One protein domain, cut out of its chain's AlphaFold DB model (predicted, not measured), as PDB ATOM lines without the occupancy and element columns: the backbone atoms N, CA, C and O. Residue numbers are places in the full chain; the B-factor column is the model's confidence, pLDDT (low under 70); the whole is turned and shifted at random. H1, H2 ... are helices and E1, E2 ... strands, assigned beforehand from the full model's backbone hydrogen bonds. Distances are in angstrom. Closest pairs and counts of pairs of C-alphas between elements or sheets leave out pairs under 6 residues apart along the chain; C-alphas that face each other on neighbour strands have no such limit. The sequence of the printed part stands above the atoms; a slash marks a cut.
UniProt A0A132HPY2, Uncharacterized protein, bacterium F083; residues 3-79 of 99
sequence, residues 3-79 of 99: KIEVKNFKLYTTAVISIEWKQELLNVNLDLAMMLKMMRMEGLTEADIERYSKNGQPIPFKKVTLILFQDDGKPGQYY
ATOM      1  N   LYS A   3      -6.277 -16.669  23.703       79.94
ATOM      2  CA  LYS A   3      -5.871 -15.287  24.004       79.94
ATOM      3  C   LYS A   3      -6.238 -14.922  25.441       79.94
ATOM      4  O   LYS A   3      -7.367 -15.162  25.870       79.94
ATOM      5  N   ILE A   4      -5.310 -14.319  26.178       78.31
ATOM      6  CA  ILE A   4      -5.550 -13.768  27.515       78.31
ATOM      7  C   ILE A   4      -4.981 -12.355  27.625       78.31
ATOM      8  O   ILE A   4      -3.928 -12.041  27.077       78.31
ATOM      9  N   GLU A   5      -5.687 -11.506  28.362       81.19
ATOM     10  CA  GLU A   5      -5.269 -10.143  28.673       81.19
ATOM     11  C   GLU A   5      -4.818 -10.071  30.134       81.19
ATOM     12  O   GLU A   5      -5.572 -10.390  31.056       81.19
ATOM     13  N   VAL A   6      -3.578  -9.642  30.339       81.38
ATOM     14  CA  VAL A   6      -2.896  -9.616  31.626       81.38
ATOM     15  C   VAL A   6      -2.650  -8.168  32.040       81.38
ATOM     16  O   VAL A   6      -1.903  -7.424  31.410       81.38
ATOM     17  N   LYS A   7      -3.294  -7.777  33.139       84.94
ATOM     18  CA  LYS A   7      -3.209  -6.454  33.779       84.94
ATOM     19  C   LYS A   7      -2.812  -6.623  35.235       84.94
ATOM     20  O   LYS A   7      -3.176  -7.636  35.834       84.94
ATOM     21  N   ASN A   8      -2.173  -5.608  35.821       86.56
ATOM     22  CA  ASN A   8      -1.782  -5.595  37.238       86.56
ATOM     23  C   ASN A   8      -1.031  -6.876  37.633       86.56
ATOM     24  O   ASN A   8      -1.513  -7.676  38.436       86.56
ATOM     25  N   PHE A   9       0.126  -7.084  37.015       86.19
ATOM     26  CA  PHE A   9       0.879  -8.329  37.110       86.19
ATOM     27  C   PHE A   9       2.273  -8.107  37.691       86.19
ATOM     28  O   PHE A   9       2.748  -6.976  37.831       86.19
ATOM     29  N   LYS A  10       2.931  -9.208  38.047       87.62
ATOM     30  CA  LYS A  10       4.306  -9.203  38.539       87.62
ATOM     31  C   LYS A  10       5.194 -10.030  37.616       87.62
ATOM     32  O   LYS A  10       4.886 -11.188  37.352       87.62
ATOM     33  N   LEU A  11       6.281  -9.435  37.131       86.25
ATOM     34  CA  LEU A  11       7.248 -10.088  36.251       86.25
ATOM     35  C   LEU A  11       8.422 -10.637  37.063       86.25
ATOM     36  O   LEU A  11       9.113  -9.894  37.758       86.25
ATOM     37  N   TYR A  12       8.679 -11.927  36.921       82.62
ATOM     38  CA  TYR A  12       9.839 -12.604  37.476       82.62
ATOM     39  C   TYR A  12      10.891 -12.763  36.383       82.62
ATOM     40  O   TYR A  12      10.674 -13.473  35.405       82.62
ATOM     41  N   THR A  13      12.047 -12.130  36.563       72.50
ATOM     42  CA  THR A  13      13.201 -12.227  35.656       72.50
ATOM     43  C   THR A  13      14.205 -13.254  36.182       72.50
ATOM     44  O   THR A  13      15.371 -12.940  36.418       72.50
ATOM     45  N   THR A  14      13.721 -14.466  36.470       67.31
ATOM     46  CA  THR A  14      14.574 -15.595  36.887       67.31
ATOM     47  C   THR A  14      15.154 -16.304  35.653       67.31
ATOM     48  O   THR A  14      15.127 -15.743  34.561       67.31
ATOM     49  N   ALA A  15      15.653 -17.540  35.783       63.03
ATOM     50  CA  ALA A  15      16.108 -18.335  34.632       63.03
ATOM     51  C   ALA A  15      15.023 -18.512  33.546       63.03
ATOM     52  O   ALA A  15      15.349 -18.730  32.383       63.03
ATOM     53  N   VAL A  16      13.745 -18.395  33.928       64.69
ATOM     54  CA  VAL A  16      12.597 -18.321  33.021       64.69
ATOM     55  C   VAL A  16      11.811 -17.053  33.338       64.69
ATOM     56  O   VAL A  16      11.490 -16.781  34.501       64.69
ATOM     57  N   ILE A  17      11.481 -16.284  32.298       71.06
ATOM     58  CA  ILE A  17      10.611 -15.119  32.435       71.06
ATOM     59  C   ILE A  17       9.192 -15.609  32.717       71.06
ATOM     60  O   ILE A  17       8.605 -16.357  31.935       71.06
ATOM     61  N   SER A  18       8.653 -15.202  33.864       76.25
ATOM     62  CA  SER A  18       7.331 -15.635  34.313       76.25
ATOM     63  C   SER A  18       6.484 -14.454  34.760       76.25
ATOM     64  O   SER A  18       6.996 -13.509  35.359       76.25
ATOM     65  N   ILE A  19       5.184 -14.519  34.501       81.00
ATOM     66  CA  ILE A  19       4.214 -13.527  34.950       81.00
ATOM     67  C   ILE A  19       3.314 -14.147  36.010       81.00
ATOM     68  O   ILE A  19       2.619 -15.121  35.742       81.00
ATOM     69  N   GLU A  20       3.305 -13.566  37.208       81.25
ATOM     70  CA  GLU A  20       2.299 -13.868  38.223       81.25
ATOM     71  C   GLU A  20       1.074 -12.975  37.997       81.25
ATOM     72  O   GLU A  20       1.153 -11.741  38.071       81.25
ATOM     73  N   TRP A  21      -0.067 -13.608  37.733       80.12
ATOM     74  CA  TRP A  21      -1.347 -12.951  37.490       80.12
ATOM     75  C   TRP A  21      -2.483 -13.768  38.101       80.12
ATOM     76  O   TRP A  21      -2.600 -14.958  37.846       80.12
ATOM     77  N   LYS A  22      -3.327 -13.137  38.931       81.50
ATOM     78  CA  LYS A  22      -4.456 -13.803  39.621       81.50
ATOM     79  C   LYS A  22      -4.067 -15.105  40.350       81.50
ATOM     80  O   LYS A  22      -4.837 -16.054  40.355       81.50
ATOM     81  N   GLN A  23      -2.898 -15.119  41.000       76.38
ATOM     82  CA  GLN A  23      -2.324 -16.288  41.697       76.38
ATOM     83  C   GLN A  23      -1.886 -17.442  40.775       76.38
ATOM     84  O   GLN A  23      -1.492 -18.496  41.267       76.38
ATOM     85  N   GLU A  24      -1.889 -17.240  39.458       72.69
ATOM     86  CA  GLU A  24      -1.313 -18.161  38.480       72.69
ATOM     87  C   GLU A  24       0.073 -17.676  38.042       72.69
ATOM     88  O   GLU A  24       0.321 -16.470  37.972       72.69
ATOM     89  N   LEU A  25       0.969 -18.615  37.730       77.00
ATOM     90  CA  LEU A  25       2.284 -18.333  37.159       77.00
ATOM     91  C   LEU A  25       2.294 -18.750  35.685       77.00
ATOM     92  O   LEU A  25       2.086 -19.918  35.359       77.00
ATOM     93  N   LEU A  26       2.534 -17.787  34.800       80.00
ATOM     94  CA  LEU A  26       2.530 -17.971  33.354       80.00
ATOM     95  C   LEU A  26       3.963 -17.875  32.835       80.00
ATOM     96  O   LEU A  26       4.608 -16.847  33.026       80.00
ATOM     97  N   ASN A  27       4.456 -18.913  32.160       74.81
ATOM     98  CA  ASN A  27       5.758 -18.855  31.498       74.81
ATOM     99  C   ASN A  27       5.604 -18.122  30.169       74.81
ATOM    100  O   ASN A  27       4.819 -18.545  29.315       74.81
ATOM    101  N   VAL A  28       6.350 -17.033  30.000       71.44
ATOM    102  CA  VAL A  28       6.212 -16.145  28.844       71.44
ATOM    103  C   VAL A  28       7.540 -16.037  28.123       71.44
ATOM    104  O   VAL A  28       8.576 -15.808  28.744       71.44
ATOM    105  N   ASN A  29       7.507 -16.168  26.800       70.06
ATOM    106  CA  ASN A  29       8.633 -15.749  25.983       70.06
ATOM    107  C   ASN A  29       8.497 -14.248  25.708       70.06
ATOM    108  O   ASN A  29       7.617 -13.841  24.950       70.06
ATOM    109  N   LEU A  30       9.314 -13.437  26.381       71.81
ATOM    110  CA  LEU A  30       9.265 -11.983  26.300       71.81
ATOM    111  C   LEU A  30      10.601 -11.461  25.776       71.81
ATOM    112  O   LEU A  30      11.649 -11.732  26.360       71.81
ATOM    113  N   ASP A  31      10.550 -10.706  24.683       71.94
ATOM    114  CA  ASP A  31      11.743 -10.099  24.108       71.94
ATOM    115  C   ASP A  31      12.293  -8.966  24.995       71.94
ATOM    116  O   ASP A  31      11.547  -8.239  25.664       71.94
ATOM    117  N   LEU A  32      13.617  -8.788  24.968       72.69
ATOM    118  CA  LEU A  32      14.311  -7.774  25.757       72.69
ATOM    119  C   LEU A  32      13.845  -6.354  25.404       72.69
ATOM    120  O   LEU A  32      13.660  -5.533  26.305       72.69
ATOM    121  N   ALA A  33      13.605  -6.051  24.123       70.94
ATOM    122  CA  ALA A  33      13.130  -4.730  23.721       70.94
ATOM    123  C   ALA A  33      11.724  -4.456  24.273       70.94
ATOM    124  O   ALA A  33      11.445  -3.344  24.735       70.94
ATOM    125  N   MET A  34      10.854  -5.473  24.303       74.50
ATOM    126  CA  MET A  34       9.525  -5.356  24.905       74.50
ATOM    127  C   MET A  34       9.620  -5.104  26.411       74.50
ATOM    128  O   MET A  34       8.979  -4.179  26.910       74.50
ATOM    129  N   MET A  35      10.472  -5.850  27.122       77.69
ATOM    130  CA  MET A  35      10.717  -5.629  28.551       77.69
ATOM    131  C   MET A  35      11.141  -4.192  28.849       77.69
ATOM    132  O   MET A  35      10.531  -3.538  29.696       77.69
ATOM    133  N   LEU A  36      12.136  -3.677  28.122       78.56
ATOM    134  CA  LEU A  36      12.629  -2.309  28.299       78.56
ATOM    135  C   LEU A  36      11.533  -1.268  28.027       78.56
ATOM    136  O   LEU A  36      11.398  -0.291  28.769       78.56
ATOM    137  N   LYS A  37      10.699  -1.490  27.002       80.50
ATOM    138  CA  LYS A  37       9.561  -0.613  26.685       80.50
ATOM    139  C   LYS A  37       8.539  -0.596  27.829       80.50
ATOM    140  O   LYS A  37       8.112   0.482  28.245       80.50
ATOM    141  N   MET A  38       8.182  -1.766  28.366       84.44
ATOM    142  CA  MET A  38       7.273  -1.891  29.514       84.44
ATOM    143  C   MET A  38       7.823  -1.161  30.738       84.44
ATOM    144  O   MET A  38       7.103  -0.400  31.383       84.44
ATOM    145  N   MET A  39       9.109  -1.358  31.039       84.25
ATOM    146  CA  MET A  39       9.788  -0.719  32.169       84.25
ATOM    147  C   MET A  39       9.722   0.806  32.061       84.25
ATOM    148  O   MET A  39       9.332   1.479  33.016       84.25
ATOM    149  N   ARG A  40       9.994   1.352  30.871       83.62
ATOM    150  CA  ARG A  40       9.915   2.792  30.618       83.62
ATOM    151  C   ARG A  40       8.512   3.356  30.849       83.62
ATOM    152  O   ARG A  40       8.390   4.418  31.451       83.62
ATOM    153  N   MET A  41       7.458   2.673  30.395       81.25
ATOM    154  CA  MET A  41       6.080   3.153  30.601       81.25
ATOM    155  C   MET A  41       5.620   3.024  32.051       81.25
ATOM    156  O   MET A  41       4.861   3.865  32.536       81.25
ATOM    157  N   GLU A  42       6.116   2.019  32.772       84.75
ATOM    158  CA  GLU A  42       5.878   1.913  34.208       84.75
ATOM    159  C   GLU A  42       6.572   3.062  34.977       84.75
ATOM    160  O   GLU A  42       6.083   3.499  36.023       84.75
ATOM    161  N   GLY A  43       7.617   3.654  34.385       86.38
ATOM    162  CA  GLY A  43       8.457   4.695  34.981       86.38
ATOM    163  C   GLY A  43       9.624   4.113  35.777       86.38
ATOM    164  O   GLY A  43      10.123   4.761  36.693       86.38
ATOM    165  N   LEU A  44      10.016   2.878  35.460       87.69
ATOM    166  CA  LEU A  44      11.110   2.164  36.102       87.69
ATOM    167  C   LEU A  44      12.439   2.533  35.453       87.69
ATOM    168  O   LEU A  44      12.547   2.643  34.229       87.69
ATOM    169  N   THR A  45      13.459   2.686  36.289       88.00
ATOM    170  CA  THR A  45      14.839   2.898  35.849       88.00
ATOM    171  C   THR A  45      15.613   1.580  35.810       88.00
ATOM    172  O   THR A  45      15.214   0.590  36.428       88.00
ATOM    173  N   GLU A  46      16.766   1.569  35.140       82.69
ATOM    174  CA  GLU A  46      17.712   0.440  35.184       82.69
ATOM    175  C   GLU A  46      18.110   0.078  36.621       82.69
ATOM    176  O   GLU A  46      18.162  -1.099  36.977       82.69
ATOM    177  N   ALA A  47      18.287   1.084  37.484       86.69
ATOM    178  CA  ALA A  47      18.606   0.881  38.894       86.69
ATOM    179  C   ALA A  47      17.473   0.178  39.662       86.69
ATOM    180  O   ALA A  47      17.741  -0.655  40.531       86.69
ATOM    181  N   ASP A  48      16.207   0.474  39.343       86.25
ATOM    182  CA  ASP A  48      15.072  -0.234  39.936       86.25
ATOM    183  C   ASP A  48      15.074  -1.706  39.522       86.25
ATOM    184  O   ASP A  48      14.888  -2.581  40.369       86.25
ATOM    185  N   ILE A  49      15.335  -1.986  38.243       80.12
ATOM    186  CA  ILE A  49      15.374  -3.345  37.687       80.12
ATOM    187  C   ILE A  49      16.513  -4.147  38.311       80.12
ATOM    188  O   ILE A  49      16.292  -5.268  38.770       80.12
ATOM    189  N   GLU A  50      17.713  -3.568  38.391       81.88
ATOM    190  CA  GLU A  50      18.844  -4.194  39.072       81.88
ATOM    191  C   GLU A  50      18.521  -4.508  40.530       81.88
ATOM    192  O   GLU A  50      18.860  -5.590  41.012       81.88
ATOM    193  N   ARG A  51      17.859  -3.586  41.238       87.75
ATOM    194  CA  ARG A  51      17.442  -3.799  42.626       87.75
ATOM    195  C   ARG A  51      16.458  -4.962  42.735       87.75
ATOM    196  O   ARG A  51      16.637  -5.811  43.605       87.75
ATOM    197  N   TYR A  52      15.441  -5.016  41.873       85.31
ATOM    198  CA  TYR A  52      14.477  -6.119  41.854       85.31
ATOM    199  C   TYR A  52      15.174  -7.455  41.565       85.31
ATOM    200  O   TYR A  52      15.013  -8.406  42.327       85.31
ATOM    201  N   SER A  53      16.037  -7.493  40.547       77.94
ATOM    202  CA  SER A  53      16.789  -8.686  40.150       77.94
ATOM    203  C   SER A  53      17.737  -9.187  41.249       77.94
ATOM    204  O   SER A  53      17.655 -10.349  41.652       77.94
ATOM    205  N   LYS A  54      18.576  -8.309  41.822       80.94
ATOM    206  CA  LYS A  54      19.526  -8.654  42.900       80.94
ATOM    207  C   LYS A  54      18.835  -9.194  44.151       80.94
ATOM    208  O   LYS A  54      19.379 -10.070  44.817       80.94
ATOM    209  N   ASN A  55      17.641  -8.691  44.457       82.69
ATOM    210  CA  ASN A  55      16.870  -9.121  45.620       82.69
ATOM    211  C   ASN A  55      15.957 -10.326  45.331       82.69
ATOM    212  O   ASN A  55      15.198 -10.726  46.213       82.69
ATOM    213  N   GLY A  56      15.974 -10.874  44.107       76.62
ATOM    214  CA  GLY A  56      15.051 -11.931  43.682       76.62
ATOM    215  C   GLY A  56      13.578 -11.512  43.757       76.62
ATOM    216  O   GLY A  56      12.695 -12.355  43.910       76.62
ATOM    217  N   GLN A  57      13.306 -10.208  43.710       85.25
ATOM    218  CA  GLN A  57      11.970  -9.642  43.816       85.25
ATOM    219  C   GLN A  57      11.352  -9.491  42.426       85.25
ATOM    220  O   GLN A  57      12.037  -9.079  41.489       85.25
ATOM    221  N   PRO A  58      10.049  -9.767  42.274       87.38
ATOM    222  CA  PRO A  58       9.389  -9.526  41.008       87.38
ATOM    223  C   PRO A  58       9.181  -8.032  40.758       87.38
ATOM    224  O   PRO A  58       8.961  -7.245  41.682       87.38
ATOM    225  N   ILE A  59       9.175  -7.665  39.482       88.38
ATOM    226  CA  ILE A  59       8.950  -6.301  39.017       88.38
ATOM    227  C   ILE A  59       7.436  -6.085  38.862       88.38
ATOM    228  O   ILE A  59       6.803  -6.798  38.076       88.38
ATOM    229  N   PRO A  60       6.820  -5.149  39.601       89.38
ATOM    230  CA  PRO A  60       5.391  -4.890  39.488       89.38
ATOM    231  C   PRO A  60       5.076  -4.020  38.264       89.38
ATOM    232  O   PRO A  60       5.690  -2.973  38.076       89.38
ATOM    233  N   PHE A  61       4.058  -4.412  37.499       85.69
ATOM    234  CA  PHE A  61       3.522  -3.649  36.373       85.69
ATOM    235  C   PHE A  61       2.043  -3.332  36.605       85.69
ATOM    236  O   PHE A  61       1.225  -4.235  36.799       85.69
ATOM    237  N   LYS A  62       1.695  -2.043  36.604       86.00
ATOM    238  CA  LYS A  62       0.329  -1.544  36.845       86.00
ATOM    239  C   LYS A  62      -0.207  -0.715  35.684       86.00
ATOM    240  O   LYS A  62      -1.418  -0.645  35.508       86.00
ATOM    241  N   LYS A  63       0.677  -0.083  34.911       81.56
ATOM    242  CA  LYS A  63       0.313   0.741  33.749       81.56
ATOM    243  C   LYS A  63       0.336  -0.051  32.445       81.56
ATOM    244  O   LYS A  63      -0.247   0.378  31.458       81.56
ATOM    245  N   VAL A  64       1.018  -1.193  32.445       80.50
ATOM    246  CA  VAL A  64       1.176  -2.064  31.281       80.50
ATOM    247  C   VAL A  64       0.063  -3.108  31.235       80.50
ATOM    248  O   VAL A  64      -0.218  -3.780  32.230       80.50
ATOM    249  N   THR A  65      -0.520  -3.278  30.049       78.19
ATOM    250  CA  THR A  65      -1.379  -4.416  29.709       78.19
ATOM    251  C   THR A  65      -0.646  -5.308  28.713       78.19
ATOM    252  O   THR A  65      -0.148  -4.817  27.701       78.19
ATOM    253  N   LEU A  66      -0.585  -6.610  28.992       78.31
ATOM    254  CA  LEU A  66      -0.009  -7.615  28.101       78.31
ATOM    255  C   LEU A  66      -1.095  -8.492  27.496       78.31
ATOM    256  O   LEU A  66      -1.994  -8.951  28.196       78.31
ATOM    257  N   ILE A  67      -0.970  -8.770  26.205       79.38
ATOM    258  CA  ILE A  67      -1.787  -9.761  25.514       79.38
ATOM    259  C   ILE A  67      -0.916 -10.986  25.274       79.38
ATOM    260  O   ILE A  67       0.167 -10.882  24.703       79.38
ATOM    261  N   LEU A  68      -1.382 -12.135  25.750       78.06
ATOM    262  CA  LEU A  68      -0.675 -13.398  25.641       78.06
ATOM    263  C   LEU A  68      -1.524 -14.435  24.911       78.06
ATOM    264  O   LEU A  68      -2.738 -14.510  25.096       78.06
ATOM    265  N   PHE A  69      -0.855 -15.283  24.146       76.94
ATOM    266  CA  PHE A  69      -1.421 -16.328  23.312       76.94
ATOM    267  C   PHE A  69      -0.825 -17.667  23.697       76.94
ATOM    268  O   PHE A  69       0.387 -17.803  23.841       76.94
ATOM    269  N   GLN A  70      -1.677 -18.665  23.862       71.06
ATOM    270  CA  GLN A  70      -1.275 -20.039  24.106       71.06
ATOM    271  C   GLN A  70      -1.714 -20.907  22.934       71.06
ATOM    272  O   GLN A  70      -2.899 -20.949  22.590       71.06
ATOM    273  N   ASP A  71      -0.747 -21.605  22.348       66.38
ATOM    274  CA  ASP A  71      -0.996 -22.637  21.349       66.38
ATOM    275  C   ASP A  71      -1.618 -23.868  22.028       66.38
ATOM    276  O   ASP A  71      -1.181 -24.293  23.103       66.38
ATOM    277  N   ASP A  72      -2.623 -24.459  21.386       62.72
ATOM    278  CA  ASP A  72      -3.336 -25.634  21.891       62.72
ATOM    279  C   ASP A  72      -2.393 -26.855  21.979       62.72
ATOM    280  O   ASP A  72      -2.613 -27.760  22.785       62.72
ATOM    281  N   GLY A  73      -1.295 -26.858  21.209       56.47
ATOM    282  CA  GLY A  73      -0.241 -27.877  21.266       56.47
ATOM    283  C   GLY A  73       0.791 -27.710  22.392       56.47
ATOM    284  O   GLY A  73       1.632 -28.595  22.568       56.47
ATOM    285  N   LYS A  74       0.777 -26.597  23.148       61.44
ATOM    286  CA  LYS A  74       1.784 -26.281  24.187       61.44
ATOM    287  C   LYS A  74       1.148 -25.668  25.445       61.44
ATOM    288  O   LYS A  74       1.345 -24.483  25.734       61.44
ATOM    289  N   PRO A  75       0.415 -26.467  26.242       64.62
ATOM    290  CA  PRO A  75      -0.188 -25.982  27.477       64.62
ATOM    291  C   PRO A  75       0.886 -25.468  28.448       64.62
ATOM    292  O   PRO A  75       1.907 -26.111  28.678       64.62
ATOM    293  N   GLY A  76       0.649 -24.288  29.014       62.25
ATOM    294  CA  GLY A  76       1.546 -23.617  29.961       62.25
ATOM    295  C   GLY A  76       2.605 -22.693  29.347       62.25
ATOM    296  O   GLY A  76       3.286 -22.009  30.108       62.25
ATOM    297  N   GLN A  77       2.735 -22.626  28.014       63.59
ATOM    298  CA  GLN A  77       3.590 -21.640  27.338       63.59
ATOM    299  C   GLN A  77       2.748 -20.546  26.687       63.59
ATOM    300  O   GLN A  77       1.744 -20.836  26.035       63.59
ATOM    301  N   TYR A  78       3.170 -19.299  26.882       69.12
ATOM    302  CA  TYR A  78       2.482 -18.121  26.379       69.12
ATOM    303  C   TYR A  78       3.423 -17.245  25.545       69.12
ATOM    304  O   TYR A  78       4.592 -17.050  25.889       69.12
ATOM    305  N   TYR A  79       2.886 -16.705  24.456       69.62
ATOM    306  CA  TYR A  79       3.584 -15.907  23.450       69.62
ATOM    307  C   TYR A  79       2.853 -14.584  23.227       69.62
ATOM    308  O   TYR A  79       1.684 -14.462  23.564       69.62
TER     309      TYR A  79
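Overview. This is residues 3 to 79 of the 99 residues of an uncharacterized protein of bacterium F083 (UniProt A0A132HPY2). A strongly twisted four-stranded sheet is folded into an L by sharp bends in its two long strands, E1 and E4, which run paired through the corner. H1 lies over E4, H2 grazes the sheet at one end, and near the last printed residue 77 to 78 pair with E3. The printed part has 77 residues, in the order E1 E2 E3 H1 H2 E4; the antiparallel sheet runs E3 E2 E1 E4, and the class is mixed, helices and strands. It is compact, with a radius of gyration of the C-alphas of 12.3 A, and elongated, spanning 38 by 24 by 23 A.

Along the chain. E1, residues 3 to 13, starts at C-alpha 3 (-5.871, -15.287, 24.004), spans 22.6 A and bends by 94 degrees at residue 8. E4, residues 59 to 70, spans 22.7 A, bends by 104 degrees at residue 63 and ends at C-alpha 70 (-1.275, -20.039, 24.106). E2 is residues 17 to 21 and E3 24 to 28. H1, residues 32 to 42, spans 15.4 A; H2 is residues 46 to 54.

Arrangement. E1, E2 and E3 form a meander, each strand the antiparallel neighbour of the one before. Across the neighbour strands E1 and E4, N 6 and O 66 are within hydrogen-bond range at 2.8 A; across E1 and E2, N 12 and O 18 are within hydrogen-bond range at 2.8 A; across E3 and E2, N 26 and O 19 are within hydrogen-bond range at 2.8 A. H1 is on the sheet at a height of 9.3 A, slantwise to E4 at 34 degrees on the local plane; their closest C-alphas, Glu 42 and Lys 63, are 5.7 A apart. H2 only grazes the sheet, with residues 48 to 53; the C-alphas of Tyr 52 and Ile 59 are its closest to E4, at 6.2 A. In H1 and H2 every O i to N i+4 pair is within hydrogen-bond range.

Size, cuts and confidence. The C-alphas farthest apart, Ala 47 and Gly 73, are 38.6 A apart. The printed part has no cut. The links between named elements are tight. The pLDDT is under 70 at residues 14 to 16 and 71 to 79.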